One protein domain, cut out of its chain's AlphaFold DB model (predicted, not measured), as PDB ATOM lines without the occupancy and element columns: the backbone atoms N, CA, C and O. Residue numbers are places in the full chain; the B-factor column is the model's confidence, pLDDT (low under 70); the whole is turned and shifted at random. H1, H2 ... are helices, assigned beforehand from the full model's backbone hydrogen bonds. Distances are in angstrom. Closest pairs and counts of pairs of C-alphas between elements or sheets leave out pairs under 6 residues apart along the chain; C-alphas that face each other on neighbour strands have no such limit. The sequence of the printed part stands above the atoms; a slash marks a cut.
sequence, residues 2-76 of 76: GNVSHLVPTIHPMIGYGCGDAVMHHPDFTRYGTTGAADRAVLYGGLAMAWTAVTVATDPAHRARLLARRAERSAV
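AT A GLANCE: This is residues 2 to 76 of the 76 residues of an uncharacterized protein of Streptomyces sp. MBRL 10 (UniProt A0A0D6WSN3). The long helix H3 is the base of an open U, with the short H2 at its beginning and H4 at its end, both turned off to the same side of it at nearly right angles. Within the U the unnamed stretch of residues 7 to 26 runs from the small H1, near H4, across to H2. The printed part has 75 residues with four named helices, in the order H1, H2, H3, H4, and no named strand; the class is all helix. It is only just loose, close to extended, with a radius of gyration of the C-alphas of 16.7 A, and its outline is only just flat, spanning 43 by 29 by 15 A.

IN THESE COORDINATES: Find C-alpha 36 at (1.716, 30.106, 157.851); from there H3, residues 36 to 58, runs 33.1 A to C-alpha 58 at (11.140, 20.453, 188.056). H4, residues 60 to 73, runs 20.3 A and ends with C-alpha 73 at (31.192, 11.144, 177.959). Look before H3 for H2, residues 27 to 32, and for H1, residues 3 to 6.

HOW THE PARTS SIT: H3 and H4 touch only at the corner, and only just, with 3 pairs of C-alphas within 8 A; the closest are those of Val 56 and Arg 63, 5.5 A apart. Their lines are about perpendicular, at 83 degrees. H2 is close to H3 but not clearly touching, with the C-alphas of Tyr 32 and Ala 38 closest at 7.0 A, and about perpendicular at 77 degrees. H1 is close to H4 but not clearly touching: the C-alphas of His 6 and Arg 70 are closest, at 7.9 A. H1 and H3 are apart, and so are H2 and H4. In H3 and H4 every O i to N i+4 pair is within hydrogen-bond range; in H2 1 of 2 is, and H1 is too short for such a pair.

THE WHOLE: The C-alphas of Gly 36 and Ala 75 are the two farthest apart, at 45.5 A. The printed part has no cut, and the link from H1 to H2 is long, at 20 residues. Residues 57 to 62, of which 60 to 62 belong to H4, stand free. The mean pLDDT of the printed part is 95.4, and residue 76 is under 70.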
ATOM      1  N   GLY A   2      27.057  21.924 168.061       91.19
ATOM      2  CA  GLY A   2      28.179  20.975 168.217       91.19
ATOM      3  C   GLY A   2      29.113  21.283 169.395       91.19
ATOM      4  O   GLY A   2      29.115  20.553 170.382       91.19
ATOM      5  N   ASN A   3      29.812  22.418 169.353       94.31
ATOM      6  CA  ASN A   3      30.782  22.802 170.391       94.31
ATOM      7  C   ASN A   3      30.150  22.906 171.794       94.31
ATOM      8  O   ASN A   3      30.738  22.475 172.780       94.31
ATOM      9  N   VAL A   4      28.915  23.413 171.883       94.38
ATOM     10  CA  VAL A   4      28.180  23.570 173.154       94.38
ATOM     11  C   VAL A   4      27.882  22.217 173.808       94.38
ATOM     12  O   VAL A   4      27.943  22.095 175.032       94.38
ATOM     13  N   SER A   5      27.630  21.179 173.005       93.94
ATOM     14  CA  SER A   5      27.288  19.840 173.500       93.94
ATOM     15  C   SER A   5      28.428  19.126 174.238       93.94
ATOM     16  O   SER A   5      28.187  18.157 174.965       93.94
ATOM     17  N   HIS A   6      29.663  19.623 174.111       91.06
ATOM     18  CA  HIS A   6      30.795  19.172 174.920       91.06
ATOM     19  C   HIS A   6      30.764  19.748 176.339       91.06
ATOM     20  O   HIS A   6      31.292  19.135 177.262       91.06
ATOM     21  N   LEU A   7      30.134  20.905 176.554       92.38
ATOM     22  CA  LEU A   7      30.126  21.585 177.850       92.38
ATOM     23  C   LEU A   7      28.882  21.241 178.667       92.38
ATOM     24  O   LEU A   7      28.999  20.946 179.854       92.38
ATOM     25  N   VAL A   8      27.707  21.195 178.038       94.06
ATOM     26  CA  VAL A   8      26.425  20.981 178.730       94.06
ATOM     27  C   VAL A   8      25.556  19.943 178.011       94.06
ATOM     28  O   VAL A   8      25.663  19.802 176.788       94.06
ATOM     29  N   PRO A   9      24.673  19.206 178.724       95.75
ATOM     30  CA  PRO A   9      23.660  18.374 178.077       95.75
ATOM     31  C   PRO A   9      22.860  19.203 177.068       95.75
ATOM     32  O   PRO A   9      22.316  20.249 177.411       95.75
ATOM     33  N   THR A  10      22.836  18.759 175.814       96.00
ATOM     34  CA  THR A  10      22.370  19.564 174.681       96.00
ATOM     35  C   THR A  10      21.565  18.704 173.715       96.00
ATOM     36  O   THR A  10      21.927  17.555 173.466       96.00
ATOM     37  N   ILE A  11      20.520  19.286 173.126       95.88
ATOM     38  CA  ILE A  11      19.785  18.733 171.983       95.88
ATOM     39  C   ILE A  11      19.849  19.712 170.803       95.88
ATOM     40  O   ILE A  11      19.984  20.921 170.993       95.88
ATOM     41  N   HIS A  12      19.754  19.192 169.580       96.50
ATOM     42  CA  HIS A  12      19.599  19.995 168.365       96.50
ATOM     43  C   HIS A  12      18.504  19.387 167.479       96.50
ATOM     44  O   HIS A  12      18.808  18.763 166.464       96.50
ATOM     45  N   PRO A  13      17.236  19.467 167.922       95.81
ATOM     46  CA  PRO A  13      16.124  18.908 167.173       95.81
ATOM     47  C   PRO A  13      15.764  19.800 165.982       95.81
ATOM     48  O   PRO A  13      16.102  20.984 165.941       95.81
ATOM     49  N   MET A  14      15.014  19.227 165.045       94.56
ATOM     50  CA  MET A  14      14.413  19.932 163.921       94.56
ATOM     51  C   MET A  14      12.893  19.775 163.988       94.56
ATOM     52  O   MET A  14      12.403  18.681 164.262       94.56
ATOM     53  N   ILE A  15      12.158  20.857 163.726       95.56
ATOM     54  CA  ILE A  15      10.701  20.842 163.565       95.56
ATOM     55  C   ILE A  15      10.399  21.120 162.095       95.56
ATOM     56  O   ILE A  15      10.739  22.182 161.576       95.56
ATOM     57  N   GLY A  16       9.799  20.145 161.415       93.81
ATOM     58  CA  GLY A  16       9.395  20.291 160.020       93.81
ATOM     59  C   GLY A  16       8.094  21.083 159.880       93.81
ATOM     60  O   GLY A  16       7.239  21.052 160.761       93.81
ATOM     61  N   TYR A  17       7.933  21.751 158.738       96.38
ATOM     62  CA  TYR A  17       6.715  22.494 158.379       96.38
ATOM     63  C   TYR A  17       6.215  22.203 156.954       96.38
ATOM     64  O   TYR A  17       5.418  22.960 156.413       96.38
ATOM     65  N   GLY A  18       6.660  21.091 156.357       95.50
ATOM     66  CA  GLY A  18       6.211  20.632 155.036       95.50
ATOM     67  C   GLY A  18       6.817  21.420 153.872       95.50
ATOM     68  O   GLY A  18       6.141  22.240 153.265       95.50
ATOM     69  N   CYS A  19       8.079  21.138 153.530       96.38
ATOM     70  CA  CYS A  19       8.799  21.809 152.431       96.38
ATOM     71  C   CYS A  19       8.835  21.005 151.115       96.38
ATOM     72  O   CYS A  19       9.615  21.330 150.221       96.38
ATOM     73  N   GLY A  20       8.038  19.935 150.996       94.38
ATOM     74  CA  GLY A  20       8.121  19.003 149.865       94.38
ATOM     75  C   GLY A  20       9.541  18.453 149.688       94.38
ATOM     76  O   GLY A  20      10.192  18.107 150.673       94.38
ATOM     77  N   ASP A  21      10.026  18.443 148.446       95.69
ATOM     78  CA  ASP A  21      11.378  17.986 148.084       95.69
ATOM     79  C   ASP A  21      12.464  19.065 148.263       95.69
ATOM     80  O   ASP A  21      13.634  18.842 147.942       95.69
ATOM     81  N   ALA A  22      12.110  20.258 148.755       96.44
ATOM     82  CA  ALA A  22      13.081  21.328 148.935       96.44
ATOM     83  C   ALA A  22      14.062  20.999 150.071       96.44
ATOM     84  O   ALA A  22      13.667  20.720 151.206       96.44
ATOM     85  N   VAL A  23      15.359  21.102 149.778       95.25
ATOM     86  CA  VAL A  23      16.438  20.845 150.741       95.25
ATOM     87  C   VAL A  23      16.905  22.126 151.434       95.25
ATOM     88  O   VAL A  23      16.869  23.217 150.860       95.25
ATOM     89  N   MET A  24      17.385  21.997 152.672       94.56
ATOM     90  CA  MET A  24      17.997  23.112 153.403       94.56
ATOM     91  C   MET A  24      19.145  23.728 152.589       94.56
ATOM     92  O   MET A  24      19.864  23.019 151.890       94.56
ATOM     93  N   HIS A  25      19.326  25.045 152.705       95.75
ATOM     94  CA  HIS A  25      20.276  25.846 151.912       95.75
ATOM     95  C   HIS A  25      19.946  25.994 150.415       95.75
ATOM     96  O   HIS A  25      20.775  26.499 149.662       95.75
ATOM     97  N   HIS A  26      18.735  25.634 149.982       96.56
ATOM     98  CA  HIS A  26      18.253  25.893 148.623       96.56
ATOM     99  C   HIS A  26      17.241  27.057 148.586       96.56
ATOM    100  O   HIS A  26      16.432  27.174 149.513       96.56
ATOM    101  N   PRO A  27      17.197  27.883 147.518       95.94
ATOM    102  CA  PRO A  27      16.215  28.967 147.391       95.94
ATOM    103  C   PRO A  27      14.754  28.512 147.506       95.94
ATOM    104  O   PRO A  27      13.919  29.235 148.048       95.94
ATOM    105  N   ASP A  28      14.438  27.301 147.044       94.69
ATOM    106  CA  ASP A  28      13.077  26.764 147.166       94.69
ATOM    107  C   ASP A  28      12.666  26.541 148.622       94.69
ATOM    108  O   ASP A  28      11.526  26.823 148.981       94.69
ATOM    109  N   PHE A  29      13.595  26.135 149.490       96.44
ATOM    110  CA  PHE A  29      13.315  25.976 150.917       96.44
ATOM    111  C   PHE A  29      12.988  27.323 151.575       96.44
ATOM    112  O   PHE A  29      12.070  27.414 152.392       96.44
ATOM    113  N   THR A  30      13.674  28.398 151.163       95.50
ATOM    114  CA  THR A  30      13.391  29.765 151.630       95.50
ATOM    115  C   THR A  30      11.957  30.191 151.317       95.50
ATOM    116  O   THR A  30      11.326  30.832 152.154       95.50
ATOM    117  N   ARG A  31      11.407  29.801 150.159       95.19
ATOM    118  CA  ARG A  31      10.022  30.138 149.779       95.19
ATOM    119  C   ARG A  31       9.010  29.570 150.777       95.19
ATOM    120  O   ARG A  31       8.138  30.304 151.238       95.19
ATOM    121  N   TYR A  32       9.178  28.310 151.188       97.12
ATOM    122  CA  TYR A  32       8.320  27.688 152.204       97.12
ATOM    123  C   TYR A  32       8.431  28.368 153.578       97.12
ATOM    124  O   TYR A  32       7.473  28.342 154.351       97.12
ATOM    125  N   GLY A  33       9.567  29.003 153.884       95.75
ATOM    126  CA  GLY A  33       9.828  29.666 155.168       95.75
ATOM    127  C   GLY A  33       8.974  30.905 155.458       95.75
ATOM    128  O   GLY A  33       9.027  31.418 156.568       95.75
ATOM    129  N   THR A  34       8.184  31.379 154.492       95.88
ATOM    130  CA  THR A  34       7.267  32.531 154.651       95.88
ATOM    131  C   THR A  34       5.796  32.121 154.767       95.88
ATOM    132  O   THR A  34       4.898  32.959 154.748       95.88
ATOM    133  N   THR A  35       5.530  30.817 154.848       97.06
ATOM    134  CA  THR A  35       4.171  30.275 154.922       97.06
ATOM    135  C   THR A  35       3.645  30.272 156.355       97.06
ATOM    136  O   THR A  35       4.405  30.143 157.312       97.06
ATOM    137  N   GLY A  36       2.319  30.268 156.522       98.12
ATOM    138  CA  GLY A  36       1.716  30.106 157.851       98.12
ATOM    139  C   GLY A  36       2.072  28.774 158.536       98.12
ATOM    140  O   GLY A  36       2.038  28.684 159.761       98.12
ATOM    141  N   ALA A  37       2.451  27.737 157.779       97.56
ATOM    142  CA  ALA A  37       2.960  26.486 158.346       97.56
ATOM    143  C   ALA A  37       4.341  26.674 159.000       97.56
ATOM    144  O   ALA A  37       4.586  26.115 160.072       97.56
ATOM    145  N   ALA A  38       5.213  27.494 158.402       97.69
ATOM    146  CA  ALA A  38       6.503  27.854 158.986       97.69
ATOM    147  C   ALA A  38       6.317  28.609 160.313       97.69
ATOM    148  O   ALA A  38       6.919  28.230 161.320       97.69
ATOM    149  N   ASP A  39       5.395  29.577 160.363       98.38
ATOM    150  CA  ASP A  39       5.055  30.290 161.604       98.38
ATOM    151  C   ASP A  39       4.569  29.331 162.700       98.38
ATOM    152  O   ASP A  39       4.958  29.431 163.868       98.38
ATOM    153  N   ARG A  40       3.744  28.340 162.337       98.38
ATOM    154  CA  ARG A  40       3.286  27.318 163.288       98.38
ATOM    155  C   ARG A  40       4.423  26.454 163.810       98.38
ATOM    156  O   ARG A  40       4.433  26.164 165.006       98.38
ATOM    157  N   ALA A  41       5.390  26.084 162.974       98.12
ATOM    158  CA  ALA A  41       6.558  25.341 163.436       98.12
ATOM    159  C   ALA A  41       7.412  26.134 164.432       98.12
ATOM    160  O   ALA A  41       7.908  25.539 165.389       98.12
ATOM    161  N   VAL A  42       7.521  27.462 164.286       97.94
ATOM    162  CA  VAL A  42       8.182  28.317 165.290       97.94
ATOM    163  C   VAL A  42       7.462  28.223 166.638       97.94
ATOM    164  O   VAL A  42       8.100  27.978 167.663       97.94
ATOM    165  N   LEU A  43       6.130  28.348 166.646       98.56
ATOM    166  CA  LEU A  43       5.334  28.253 167.876       98.56
ATOM    167  C   LEU A  43       5.416  26.862 168.518       98.56
ATOM    168  O   LEU A  43       5.575  26.756 169.734       98.56
ATOM    169  N   TYR A  44       5.354  25.792 167.721       98.25
ATOM    170  CA  TYR A  44       5.496  24.425 168.226       98.25
ATOM    171  C   TYR A  44       6.891  24.153 168.779       98.25
ATOM    172  O   TYR A  44       7.009  23.557 169.847       98.25
ATOM    173  N   GLY A  45       7.940  24.635 168.108       98.25
ATOM    174  CA  GLY A  45       9.308  24.555 168.612       98.25
ATOM    175  C   GLY A  45       9.465  25.286 169.946       98.25
ATOM    176  O   GLY A  45      10.002  24.718 170.896       98.25
ATOM    177  N   GLY A  46       8.930  26.506 170.053       98.31
ATOM    178  CA  GLY A  46       8.937  27.278 171.295       98.31
ATOM    179  C   GLY A  46       8.208  26.565 172.436       98.31
ATOM    180  O   GLY A  46       8.761  26.416 173.527       98.31
ATOM    181  N   LEU A  47       7.003  26.054 172.175       98.50
ATOM    182  CA  LEU A  47       6.219  25.310 173.162       98.50
ATOM    183  C   LEU A  47       6.932  24.023 173.603       98.50
ATOM    184  O   LEU A  47       7.016  23.746 174.798       98.50
ATOM    185  N   ALA A  48       7.497  23.260 172.664       98.31
ATOM    186  CA  ALA A  48       8.254  22.049 172.971       98.31
ATOM    187  C   ALA A  48       9.497  22.349 173.829       98.31
ATOM    188  O   ALA A  48       9.774  21.630 174.794       98.31
ATOM    189  N   MET A  49      10.218  23.435 173.531       98.19
ATOM    190  CA  MET A  49      11.355  23.882 174.341       98.19
ATOM    191  C   MET A  49      10.927  24.326 175.743       98.19
ATOM    192  O   MET A  49      11.613  23.988 176.707       98.19
ATOM    193  N   ALA A  50       9.789  25.015 175.882       98.56
ATOM    194  CA  ALA A  50       9.250  25.411 177.181       98.56
ATOM    195  C   ALA A  50       8.924  24.187 178.053       98.56
ATOM    196  O   ALA A  50       9.389  24.100 179.189       98.56
ATOM    197  N   TRP A  51       8.212  23.199 177.505       98.44
ATOM    198  CA  TRP A  51       7.922  21.946 178.214       98.44
ATOM    199  C   TRP A  51       9.186  21.162 178.574       98.44
ATOM    200  O   TRP A  51       9.291  20.636 179.684       98.44
ATOM    201  N   THR A  52      10.166  21.122 177.669       97.56
ATOM    202  CA  THR A  52      11.467  20.487 177.926       97.56
ATOM    203  C   THR A  52      12.192  21.176 179.084       97.56
ATOM    204  O   THR A  52      12.671  20.506 179.999       97.56
ATOM    205  N   ALA A  53      12.238  22.510 179.081       97.50
ATOM    206  CA  ALA A  53      12.882  23.293 180.130       97.50
ATOM    207  C   ALA A  53      12.194  23.105 181.487       97.50
ATOM    208  O   ALA A  53      12.881  22.840 182.473       97.50
ATOM    209  N   VAL A  54      10.857  23.175 181.531       98.50
ATOM    210  CA  VAL A  54      10.075  22.934 182.755       98.50
ATOM    211  C   VAL A  54      10.364  21.541 183.297       98.50
ATOM    212  O   VAL A  54      10.747  21.426 184.454       98.50
ATOM    213  N   THR A  55      10.293  20.506 182.458       97.88
ATOM    214  CA  THR A  55      10.536  19.116 182.879       97.88
ATOM    215  C   THR A  55      11.916  18.951 183.519       97.88
ATOM    216  O   THR A  55      12.035  18.391 184.605       97.88
ATOM    217  N   VAL A  56      12.970  19.477 182.887       97.19
ATOM    218  CA  VAL A  56      14.341  19.386 183.424       97.19
ATOM    219  C   VAL A  56      14.523  20.236 184.688       97.19
ATOM    220  O   VAL A  56      15.326  19.882 185.552       97.19
ATOM    221  N   ALA A  57      13.806  21.353 184.812       97.31
ATOM    222  CA  ALA A  57      13.879  22.221 185.984       97.31
ATOM    223  C   ALA A  57      13.139  21.639 187.199       97.31
ATOM    224  O   ALA A  57      13.606  21.814 188.325       97.31
ATOM    225  N   THR A  58      12.015  20.952 186.984       98.56
ATOM    226  CA  THR A  58      11.140  20.453 188.056       98.56
ATOM    227  C   THR A  58      11.374  18.989 188.426       98.56
ATOM    228  O   THR A  58      10.821  18.540 189.424       98.56
ATOM    229  N   ASP A  59      12.181  18.245 187.662       98.50
ATOM    230  CA  ASP A  59      12.575  16.863 187.969       98.50
ATOM    231  C   ASP A  59      14.088  16.773 188.281       98.50
ATOM    232  O   ASP A  59      14.922  16.622 187.374       98.50
ATOM    233  N   PRO A  60      14.479  16.847 189.572       98.25
ATOM    234  CA  PRO A  60      15.878  16.763 189.984       98.25
ATOM    235  C   PRO A  60      16.556  15.443 189.602       98.25
ATOM    236  O   PRO A  60      17.747  15.444 189.288       98.25
ATOM    237  N   ALA A  61      15.821  14.326 189.599       98.44
ATOM    238  CA  ALA A  61      16.371  13.017 189.259       98.44
ATOM    239  C   ALA A  61      16.698  12.945 187.762       98.44
ATOM    240  O   ALA A  61      17.789  12.517 187.372       98.44
ATOM    241  N   HIS A  62      15.797  13.448 186.914       97.81
ATOM    242  CA  HIS A  62      16.046  13.550 185.482       97.81
ATOM    243  C   HIS A  62      17.229  14.469 185.174       97.81
ATOM    244  O   HIS A  62      18.101  14.110 184.377       97.81
ATOM    245  N   ARG A  63      17.308  15.629 185.839       98.06
ATOM    246  CA  ARG A  63      18.432  16.560 185.695       98.06
ATOM    247  C   ARG A  63      19.760  15.917 186.100       98.06
ATOM    248  O   ARG A  63      20.723  15.999 185.337       98.06
ATOM    249  N   ALA A  64      19.810  15.254 187.256       98.00
ATOM    250  CA  ALA A  64      21.007  14.568 187.739       98.00
ATOM    251  C   ALA A  64      21.479  13.495 186.748       98.00
ATOM    252  O   ALA A  64      22.657  13.454 186.392       98.00
ATOM    253  N   ARG A  65      20.548  12.698 186.211       97.88
ATOM    254  CA  ARG A  65      20.835  11.685 185.186       97.88
ATOM    255  C   ARG A  65      21.458  12.289 183.922       97.88
ATOM    256  O   ARG A  65      22.414  11.732 183.388       97.88
ATOM    257  N   LEU A  66      20.943  13.416 183.423       97.00
ATOM    258  CA  LEU A  66      21.499  14.083 182.235       97.00
ATOM    259  C   LEU A  66      22.920  14.618 182.478       97.00
ATOM    260  O   LEU A  66      23.776  14.501 181.599       97.00
ATOM    261  N   LEU A  67      23.174  15.183 183.662       96.69
ATOM    262  CA  LEU A  67      24.495  15.687 184.047       96.69
ATOM    263  C   LEU A  67      25.516  14.551 184.200       96.69
ATOM    264  O   LEU A  67      26.619  14.668 183.664       96.69
ATOM    265  N   ALA A  68      25.132  13.441 184.839       96.94
ATOM    266  CA  ALA A  68      25.978  12.255 184.982       96.94
ATOM    267  C   ALA A  68      26.416  11.706 183.614       96.94
ATOM    268  O   ALA A  68      27.612  11.604 183.344       96.94
ATOM    269  N   ARG A  69      25.472  11.511 182.680       95.75
ATOM    270  CA  ARG A  69      25.788  11.041 181.317       95.75
ATOM    271  C   ARG A  69      26.717  11.975 180.540       95.75
ATOM    272  O   ARG A  69      27.479  11.529 179.684       95.75
ATOM    273  N   ARG A  70      26.649  13.289 180.783       94.56
ATOM    274  CA  ARG A  70      27.587  14.252 180.181       94.56
ATOM    275  C   ARG A  70      28.986  14.122 180.789       94.56
ATOM    276  O   ARG A  70      29.962  14.250 180.052       94.56
ATOM    277  N   ALA A  71      29.086  13.907 182.102       94.19
ATOM    278  CA  ALA A  71      30.362  13.704 182.784       94.19
ATOM    279  C   ALA A  71      31.057  12.428 182.285       94.19
ATOM    280  O   ALA A  71      32.215  12.500 181.887       94.19
ATOM    281  N   GLU A  72      30.318  11.320 182.181       94.75
ATOM    282  CA  GLU A  72      30.804  10.040 181.639       94.75
ATOM    283  C   GLU A  72      31.396  10.193 180.232       94.75
ATOM    284  O   GLU A  72      32.494   9.722 179.965       94.75
ATOM    285  N   ARG A  73      30.719  10.927 179.337       89.75
ATOM    286  CA  ARG A  73      31.192  11.144 177.959       89.75
ATOM    287  C   ARG A  73      32.467  11.992 177.865       89.75
ATOM    288  O   ARG A  73      33.106  11.985 176.827       89.75
ATOM    289  N   SER A  74      32.802  12.759 178.903       81.81
ATOM    290  CA  SER A  74      34.039  13.559 178.933       81.81
ATOM    291  C   SER A  74      35.223  12.809 179.544       81.81
ATOM    292  O   SER A  74      36.329  13.335 179.529       81.81
ATOM    293  N   ALA A  75      34.980  11.634 180.134       73.50
ATOM    294  CA  ALA A  75      36.007  10.773 180.714       73.50
ATOM    295  C   ALA A  75      36.542   9.722 179.719       73.50
ATOM    296  O   ALA A  75      37.427   8.949 180.079       73.50
ATOM    297  N   VAL A  76      35.987   9.693 178.500       60.84
ATOM    298  CA  VAL A  76      36.399   8.866 177.354       60.84
ATOM    299  C   VAL A  76      37.119   9.755 176.353       60.84
ATOM    300  O   VAL A  76      38.153   9.305 175.819       60.84
TER     301      VAL A  76